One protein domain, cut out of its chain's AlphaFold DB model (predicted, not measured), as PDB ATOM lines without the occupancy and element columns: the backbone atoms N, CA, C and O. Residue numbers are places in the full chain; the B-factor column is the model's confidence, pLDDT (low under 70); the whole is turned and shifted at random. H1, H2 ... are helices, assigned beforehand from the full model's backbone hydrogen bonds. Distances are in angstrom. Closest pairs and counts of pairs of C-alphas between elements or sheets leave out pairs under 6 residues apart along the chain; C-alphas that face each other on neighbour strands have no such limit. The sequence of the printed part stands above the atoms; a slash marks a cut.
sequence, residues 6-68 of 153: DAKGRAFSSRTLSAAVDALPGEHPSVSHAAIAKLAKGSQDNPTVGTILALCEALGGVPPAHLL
ATOM      1  N   ASP A   6      60.413  35.529 -16.399       64.62
ATOM      2  CA  ASP A   6      59.878  34.271 -16.889       64.62
ATOM      3  C   ASP A   6      61.007  33.241 -17.080       64.62
ATOM      4  O   ASP A   6      62.198  33.556 -16.986       64.62
ATOM      5  N   ALA A   7      60.643  32.002 -17.417       62.22
ATOM      6  CA  ALA A   7      61.606  30.931 -17.693       62.22
ATOM      7  C   ALA A   7      62.634  31.273 -18.801       62.22
ATOM      8  O   ALA A   7      63.613  30.554 -18.978       62.22
ATOM      9  N   LYS A   8      62.425  32.361 -19.557       60.12
ATOM     10  CA  LYS A   8      63.302  32.860 -20.625       60.12
ATOM     11  C   LYS A   8      64.078  34.117 -20.220       60.12
ATOM     12  O   LYS A   8      64.708  34.741 -21.076       60.12
ATOM     13  N   GLY A   9      64.044  34.521 -18.951       62.03
ATOM     14  CA  GLY A   9      64.776  35.692 -18.485       62.03
ATOM     15  C   GLY A   9      64.121  37.034 -18.848       62.03
ATOM     16  O   GLY A   9      64.805  38.056 -18.799       62.03
ATOM     17  N   ARG A  10      62.834  37.086 -19.216       69.00
ATOM     18  CA  ARG A  10      62.104  38.323 -19.574       69.00
ATOM     19  C   ARG A  10      61.097  38.705 -18.499       69.00
ATOM     20  O   ARG A  10      60.587  37.839 -17.814       69.00
ATOM     21  N   ALA A  11      60.766  39.988 -18.356       73.12
ATOM     22  CA  ALA A  11      59.695  40.395 -17.444       73.12
ATOM     23  C   ALA A  11      58.376  39.671 -17.784       73.12
ATOM     24  O   ALA A  11      58.048  39.505 -18.963       73.12
ATOM     25  N   PHE A  12      57.622  39.254 -16.763       74.88
ATOM     26  CA  PHE A  12      56.336  38.594 -16.972       74.88
ATOM     27  C   PHE A  12      55.360  39.508 -17.729       74.88
ATOM     28  O   PHE A  12      55.039  40.613 -17.305       74.88
ATOM     29  N   SER A  13      54.857  39.014 -18.857       85.50
ATOM     30  CA  SER A  13      53.683  39.545 -19.550       85.50
ATOM     31  C   SER A  13      52.424  38.789 -19.117       85.50
ATOM     32  O   SER A  13      52.510  37.648 -18.664       85.50
ATOM     33  N   SER A  14      51.231  39.348 -19.348       87.19
ATOM     34  CA  SER A  14      49.975  38.642 -19.043       87.19
ATOM     35  C   SER A  14      49.860  37.286 -19.758       87.19
ATOM     36  O   SER A  14      49.259  36.362 -19.222       87.19
ATOM     37  N   ARG A  15      50.457  37.140 -20.953       86.50
ATOM     38  CA  ARG A  15      50.483  35.865 -21.695       86.50
ATOM     39  C   ARG A  15      51.435  34.850 -21.077       86.50
ATOM     40  O   ARG A  15      51.063  33.695 -20.923       86.50
ATOM     41  N   THR A  16      52.648  35.271 -20.727       88.75
ATOM     42  CA  THR A  16      53.632  34.369 -20.109       88.75
ATOM     43  C   THR A  16      53.215  33.973 -18.699       88.75
ATOM     44  O   THR A  16      53.467  32.846 -18.303       88.75
ATOM     45  N   LEU A  17      52.538  34.862 -17.964       87.44
ATOM     46  CA  LEU A  17      52.006  34.555 -16.638       87.44
ATOM     47  C   LEU A  17      50.817  33.587 -16.705       87.44
ATOM     48  O   LEU A  17      50.773  32.642 -15.935       87.44
ATOM     49  N   SER A  18      49.905  33.766 -17.668       91.19
ATOM     50  CA  SER A  18      48.816  32.809 -17.932       91.19
ATOM     51  C   SER A  18      49.365  31.412 -18.237       91.19
ATOM     52  O   SER A  18      48.977  30.448 -17.590       91.19
ATOM     53  N   ALA A  19      50.361  31.321 -19.126       89.06
ATOM     54  CA  ALA A  19      51.018  30.052 -19.433       89.06
ATOM     55  C   ALA A  19      51.761  29.447 -18.228       89.06
ATOM     56  O   ALA A  19      51.825  28.230 -18.102       89.06
ATOM     57  N   ALA A  20      52.330  30.279 -17.350       88.19
ATOM     58  CA  ALA A  20      52.981  29.812 -16.129       88.19
ATOM     59  C   ALA A  20      51.971  29.236 -15.128       88.19
ATOM     60  O   ALA A  20      52.262  28.210 -14.527       88.19
ATOM     61  N   VAL A  21      50.787  29.847 -14.997       89.62
ATOM     62  CA  VAL A  21      49.681  29.315 -14.182       89.62
ATOM     63  C   VAL A  21      49.198  27.972 -14.728       89.62
ATOM     64  O   VAL A  21      49.064  27.022 -13.964       89.62
ATOM     65  N   ASP A  22      48.997  27.863 -16.043       89.50
ATOM     66  CA  ASP A  22      48.550  26.613 -16.675       89.50
ATOM     67  C   ASP A  22      49.597  25.484 -16.568       89.50
ATOM     68  O   ASP A  22      49.258  24.306 -16.660       89.50
ATOM     69  N   ALA A  23      50.874  25.828 -16.375       88.56
ATOM     70  CA  ALA A  23      51.966  24.873 -16.190       88.56
ATOM     71  C   ALA A  23      52.166  24.432 -14.726       88.56
ATOM     72  O   ALA A  23      53.050  23.611 -14.463       88.56
ATOM     73  N   LEU A  24      51.395  24.970 -13.772       88.00
ATOM     74  CA  LEU A  24      51.530  24.614 -12.363       88.00
ATOM     75  C   LEU A  24      51.090  23.164 -12.103       88.00
ATOM     76  O   LEU A  24      50.060  22.723 -12.613       88.00
ATOM     77  N   PRO A  25      51.831  22.411 -11.273       84.62
ATOM     78  CA  PRO A  25      51.413  21.080 -10.865       84.62
ATOM     79  C   PRO A  25      50.242  21.157  -9.872       84.62
ATOM     80  O   PRO A  25      50.291  21.910  -8.901       84.62
ATOM     81  N   GLY A  26      49.221  20.321 -10.071       82.31
ATOM     82  CA  GLY A  26      48.066  20.206  -9.172       82.31
ATOM     83  C   GLY A  26      46.786  20.839  -9.718       82.31
ATOM     84  O   GLY A  26      46.715  21.239 -10.877       82.31
ATOM     85  N   GLU A  27      45.747  20.876  -8.884       82.31
ATOM     86  CA  GLU A  27      44.447  21.444  -9.243       82.31
ATOM     87  C   GLU A  27      44.433  22.944  -8.928       82.31
ATOM     88  O   GLU A  27      44.346  23.352  -7.771       82.31
ATOM     89  N   HIS A  28      44.539  23.762  -9.975       81.75
ATOM     90  CA  HIS A  28      44.517  25.221  -9.886       81.75
ATOM     91  C   HIS A  28      43.520  25.788 -10.896       81.75
ATOM     92  O   HIS A  28      43.318  25.200 -11.963       81.75
ATOM     93  N   PRO A  29      42.884  26.935 -10.607       85.12
ATOM     94  CA  PRO A  29      42.045  27.596 -11.593       85.12
ATOM     95  C   PRO A  29      42.903  28.071 -12.769       85.12
ATOM     96  O   PRO A  29      43.887  28.783 -12.574       85.12
ATOM     97  N   SER A  30      42.507  27.728 -13.998       86.31
ATOM     98  CA  SER A  30      43.121  28.336 -15.182       86.31
ATOM     99  C   SER A  30      42.767  29.822 -15.230       86.31
ATOM    100  O   SER A  30      41.607  30.218 -15.058       86.31
ATOM    101  N   VAL A  31      43.777  30.660 -15.459       87.75
ATOM    102  CA  VAL A  31      43.623  32.114 -15.501       87.75
ATOM    103  C   VAL A  31      44.029  32.610 -16.879       87.75
ATOM    104  O   VAL A  31      45.205  32.614 -17.243       87.75
ATOM    105  N   SER A  32      43.048  33.077 -17.653       90.44
ATOM    106  CA  SER A  32      43.317  33.607 -18.992       90.44
ATOM    107  C   SER A  32      44.177  34.876 -18.947       90.44
ATOM    108  O   SER A  32      44.000  35.751 -18.096       90.44
ATOM    109  N   HIS A  33      45.042  35.050 -19.946       89.62
ATOM    110  CA  HIS A  33      45.838  36.272 -20.106       89.62
ATOM    111  C   HIS A  33      44.988  37.558 -20.162       89.62
ATOM    112  O   HIS A  33      45.452  38.619 -19.747       89.62
ATOM    113  N   ALA A  34      43.748  37.478 -20.658       88.69
ATOM    114  CA  ALA A  34      42.818  38.602 -20.686       88.69
ATOM    115  C   ALA A  34      42.326  38.973 -19.279       88.69
ATOM    116  O   ALA A  34      42.245  40.158 -18.962       88.69
ATOM    117  N   ALA A  35      42.047  37.981 -18.426       87.88
ATOM    118  CA  ALA A  35      41.706  38.209 -17.022       87.88
ATOM    119  C   ALA A  35      42.886  38.831 -16.264       87.88
ATOM    120  O   ALA A  35      42.716  39.849 -15.603       87.88
ATOM    121  N   ILE A  36      44.103  38.313 -16.458       89.06
ATOM    122  CA  ILE A  36      45.324  38.893 -15.870       89.06
ATOM    123  C   ILE A  36      45.505  40.349 -16.312       89.06
ATOM    124  O   ILE A  36      45.793  41.215 -15.493       89.06
ATOM    125  N   ALA A  37      45.304  40.646 -17.597       86.50
ATOM    126  CA  ALA A  37      45.401  42.012 -18.101       86.50
ATOM    127  C   ALA A  37      44.325  42.941 -17.510       86.50
ATOM    128  O   ALA A  37      44.600  44.119 -17.291       86.50
ATOM    129  N   LYS A  38      43.114  42.431 -17.252       87.06
ATOM    130  CA  LYS A  38      42.035  43.190 -16.604       87.06
ATOM    131  C   LYS A  38      42.322  43.468 -15.131       87.06
ATOM    132  O   LYS A  38      42.072  44.595 -14.704       87.06
ATOM    133  N   LEU A  39      42.866  42.483 -14.412       86.81
ATOM    134  CA  LEU A  39      43.319  42.610 -13.022       86.81
ATOM    135  C   LEU A  39      44.462  43.626 -12.918       86.81
ATOM    136  O   LEU A  39      44.381  44.573 -12.147       86.81
ATOM    137  N   ALA A  40      45.479  43.508 -13.777       82.81
ATOM    138  CA  ALA A  40      46.620  44.425 -13.799       82.81
ATOM    139  C   ALA A  40      46.231  45.879 -14.124       82.81
ATOM    140  O   ALA A  40      46.909  46.810 -13.708       82.81
ATOM    141  N   LYS A  41      45.143  46.082 -14.878       82.50
ATOM    142  CA  LYS A  41      44.593  47.409 -15.195       82.50
ATOM    143  C   LYS A  41      43.585  47.922 -14.161       82.50
ATOM    144  O   LYS A  41      43.057  49.011 -14.352       82.50
ATOM    145  N   GLY A  42      43.245  47.127 -13.144       79.44
ATOM    146  CA  GLY A  42      42.202  47.460 -12.168       79.44
ATOM    147  C   GLY A  42      40.775  47.492 -12.732       79.44
ATOM    148  O   GLY A  42      39.859  47.933 -12.056       79.44
ATOM    149  N   SER A  43      40.557  47.027 -13.969       84.62
ATOM    150  CA  SER A  43      39.209  46.905 -14.560       84.62
ATOM    151  C   SER A  43      38.422  45.701 -14.032       84.62
ATOM    152  O   SER A  43      37.220  45.592 -14.258       84.62
ATOM    153  N   GLN A  44      39.122  44.778 -13.374       82.00
ATOM    154  CA  GLN A  44      38.567  43.698 -12.574       82.00
ATOM    155  C   GLN A  44      39.274  43.773 -11.221       82.00
ATOM    156  O   GLN A  44      40.501  43.816 -11.181       82.00
ATOM    157  N   ASP A  45      38.509  43.815 -10.140       77.12
ATOM    158  CA  ASP A  45      38.978  44.156  -8.791       77.12
ATOM    159  C   ASP A  45      38.716  43.052  -7.755       77.12
ATOM    160  O   ASP A  45      39.273  43.091  -6.663       77.12
ATOM    161  N   ASN A  46      37.937  42.026  -8.112       81.69
ATOM    162  CA  ASN A  46      37.585  40.925  -7.215       81.69
ATOM    163  C   ASN A  46      38.000  39.541  -7.768       81.69
ATOM    164  O   ASN A  46      37.144  38.752  -8.185       81.69
ATOM    165  N   PRO A  47      39.310  39.232  -7.864       86.88
ATOM    166  CA  PRO A  47      39.765  37.876  -8.162       86.88
ATOM    167  C   PRO A  47      39.431  36.916  -7.011       86.88
ATOM    168  O   PRO A  47      39.459  37.287  -5.840       86.88
ATOM    169  N   THR A  48      39.159  35.646  -7.327       89.94
ATOM    170  CA  THR A  48      38.967  34.624  -6.286       89.94
ATOM    171  C   THR A  48      40.279  34.334  -5.558       89.94
ATOM    172  O   THR A  48      41.357  34.448  -6.143       89.94
ATOM    173  N   VAL A  49      40.201  33.865  -4.308       87.25
ATOM    174  CA  VAL A  49      41.387  33.460  -3.527       87.25
ATOM    175  C   VAL A  49      42.239  32.435  -4.283       87.25
ATOM    176  O   VAL A  49      43.454  32.576  -4.345       87.25
ATOM    177  N   GLY A  50      41.610  31.454  -4.939       88.88
ATOM    178  CA  GLY A  50      42.326  30.473  -5.763       88.88
ATOM    179  C   GLY A  50      43.084  31.106  -6.937       88.88
ATOM    180  O   GLY A  50      44.202  30.702  -7.229       88.88
ATOM    181  N   THR A  51      42.519  32.141  -7.568       90.06
ATOM    182  CA  THR A  51      43.193  32.900  -8.638       90.06
ATOM    183  C   THR A  51      44.422  33.632  -8.099       90.06
ATOM    184  O   THR A  51      45.475  33.607  -8.730       90.06
ATOM    185  N   ILE A  52      44.302  34.266  -6.928       89.25
ATOM    186  CA  ILE A  52      45.406  34.974  -6.262       89.25
ATOM    187  C   ILE A  52      46.545  33.996  -5.959       89.25
ATOM    188  O   ILE A  52      47.685  34.252  -6.333       89.25
ATOM    189  N   LEU A  53      46.233  32.854  -5.339       90.31
ATOM    190  CA  LEU A  53      47.229  31.844  -4.979       90.31
ATOM    191  C   LEU A  53      47.917  31.240  -6.209       90.31
ATOM    192  O   LEU A  53      49.139  31.125  -6.219       90.31
ATOM    193  N   ALA A  54      47.165  30.932  -7.268       90.81
ATOM    194  CA  ALA A  54      47.735  30.413  -8.509       90.81
ATOM    195  C   ALA A  54      48.691  31.422  -9.174       90.81
ATOM    196  O   ALA A  54      49.768  31.053  -9.637       90.81
ATOM    197  N   LEU A  55      48.341  32.715  -9.184       89.81
ATOM    198  CA  LEU A  55      49.225  33.767  -9.698       89.81
ATOM    199  C   LEU A  55      50.494  33.910  -8.848       89.81
ATOM    200  O   LEU A  55      51.586  34.044  -9.394       89.81
ATOM    201  N   CYS A  56      50.357  33.858  -7.526       89.31
ATOM    202  CA  CYS A  56      51.467  33.892  -6.581       89.31
ATOM    203  C   CYS A  56      52.448  32.731  -6.774       89.31
ATOM    204  O   CYS A  56      53.663  32.942  -6.815       89.31
ATOM    205  N   GLU A  57      51.925  31.523  -6.956       89.62
ATOM    206  CA  GLU A  57      52.734  30.339  -7.223       89.62
ATOM    207  C   GLU A  57      53.452  30.457  -8.575       89.62
ATOM    208  O   GLU A  57      54.669  30.278  -8.651       89.62
ATOM    209  N   ALA A  58      52.741  30.889  -9.624       88.69
ATOM    210  CA  ALA A  58      53.309  31.116 -10.956       88.69
ATOM    211  C   ALA A  58      54.407  32.198 -10.986       88.69
ATOM    212  O   ALA A  58      55.287  32.173 -11.848       88.69
ATOM    213  N   LEU A  59      54.391  33.137 -10.035       85.38
ATOM    214  CA  LEU A  59      55.439  34.146  -9.833       85.38
ATOM    215  C   LEU A  59      56.646  33.617  -9.031       85.38
ATOM    216  O   LEU A  59      57.545  34.390  -8.673       85.38
ATOM    217  N   GLY A  60      56.701  32.309  -8.769       83.50
ATOM    218  CA  GLY A  60      57.756  31.641  -8.011       83.50
ATOM    219  C   GLY A  60      57.487  31.648  -6.509       83.50
ATOM    220  O   GLY A  60      58.372  32.042  -5.745       83.50
ATOM    221  N   GLY A  61      56.264  31.291  -6.108       83.19
ATOM    222  CA  GLY A  61      55.873  31.116  -4.705       83.19
ATOM    223  C   GLY A  61      55.909  32.403  -3.876       83.19
ATOM    224  O   GLY A  61      56.411  32.399  -2.754       83.19
ATOM    225  N   VAL A  62      55.455  33.533  -4.430       80.88
ATOM    226  CA  VAL A  62      55.404  34.801  -3.673       80.88
ATOM    227  C   VAL A  62      54.194  34.841  -2.739       80.88
ATOM    228  O   VAL A  62      53.144  34.298  -3.079       80.88
ATOM    229  N   PRO A  63      54.267  35.528  -1.588       81.69
ATOM    230  CA  PRO A  63      53.098  35.703  -0.733       81.69
ATOM    231  C   PRO A  63      51.995  36.524  -1.439       81.69
ATOM    232  O   PRO A  63      52.317  37.430  -2.213       81.69
ATOM    233  N   PRO A  64      50.699  36.291  -1.138       82.81
ATOM    234  CA  PRO A  64      49.562  37.050  -1.688       82.81
ATOM    235  C   PRO A  64      49.656  38.565  -1.531       82.81
ATOM    236  O   PRO A  64      49.180  39.307  -2.388       82.81
ATOM    237  N   ALA A  65      50.321  39.023  -0.468       74.56
ATOM    238  CA  ALA A  65      50.593  40.435  -0.237       74.56
ATOM    239  C   ALA A  65      51.297  41.093  -1.436       74.56
ATOM    240  O   ALA A  65      51.040  42.255  -1.716       74.56
ATOM    241  N   HIS A  66      52.092  40.339  -2.209       72.12
ATOM    242  CA  HIS A  66      52.784  40.814  -3.410       72.12
ATOM    243  C   HIS A  66      51.855  41.239  -4.563       72.12
ATOM    244  O   HIS A  66      52.324  41.816  -5.541       72.12
ATOM    245  N   LEU A  67      50.550  40.973  -4.492       78.19
ATOM    246  CA  LEU A  67      49.583  41.408  -5.507       78.19
ATOM    247  C   LEU A  67      48.789  42.656  -5.090       78.19
ATOM    248  O   LEU A  67      48.004  43.169  -5.886       78.19
ATOM    249  N   LEU A  68      48.987  43.156  -3.868       70.19
ATOM    250  CA  LEU A  68      48.337  44.374  -3.392       70.19
ATOM    251  C   LEU A  68      48.987  45.621  -4.025       70.19
ATOM    252  O   LEU A  68      50.172  45.601  -4.330       70.19
TER     253      LEU A  68
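Overview. This is residues 6 to 68 of the 153 residues of an uncharacterized protein of Streptomyces turgidiscabies Car8 (UniProt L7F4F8). Four short helices make a small angular cluster: H1 is one side, H2 meets it near its first residue and H3 near its last, each at a corner, and the little H4 packs on H3. Residues 41 to 48 run from H2 to H3, which do not meet directly. You have 63 printed residues with four named helices in the order H1, H2, H3, H4 and no named strand; the class is all helix, though under half of the residues, 31 of 63, are in named elements. The whole is compact, with a radius of gyration of the C-alphas of 10.8 A, and spans 28 by 23 by 20 A.

Along the chain. Start at Asp 6 and go along to C-alpha 14 at (49.975, 38.642, -19.043), where H1 begins; it runs over residues 14 to 22, 12.3 A. Next comes H2, residues 33 to 40, 10.3 A. H3, residues 49 to 58, is the longest at 14.2 A. H4, residues 64 to 67, ends at C-alpha 67 (49.583, 41.408, -5.507).

Arrangement. Look first at Ser 14 and His 33, the closest C-alphas of H1 and H2, 4.9 A apart; these helices touch at a steep tilt of 67 degrees, opposite ways. H1 also touches H3, about perpendicular at 81 degrees, closest at the C-alphas of Val 21 and Ala 58, 5.2 A. H3 touches H4, closest at the C-alphas of Cys 56 and Pro 64, 6.1 A. H2 is apart from H3 and H4, and H1 is apart from H4. In H1, H2 and H3 every O i to N i+4 pair is within hydrogen-bond range; H4 is too short for one.

Size, cuts and confidence. The farthest C-alphas, of Lys 8 and Asn 46, are 30.1 A apart. The printed part has no cut and no long link. Mean pLDDT of the printed part is 83.4; residues 6 to 10 are under 70.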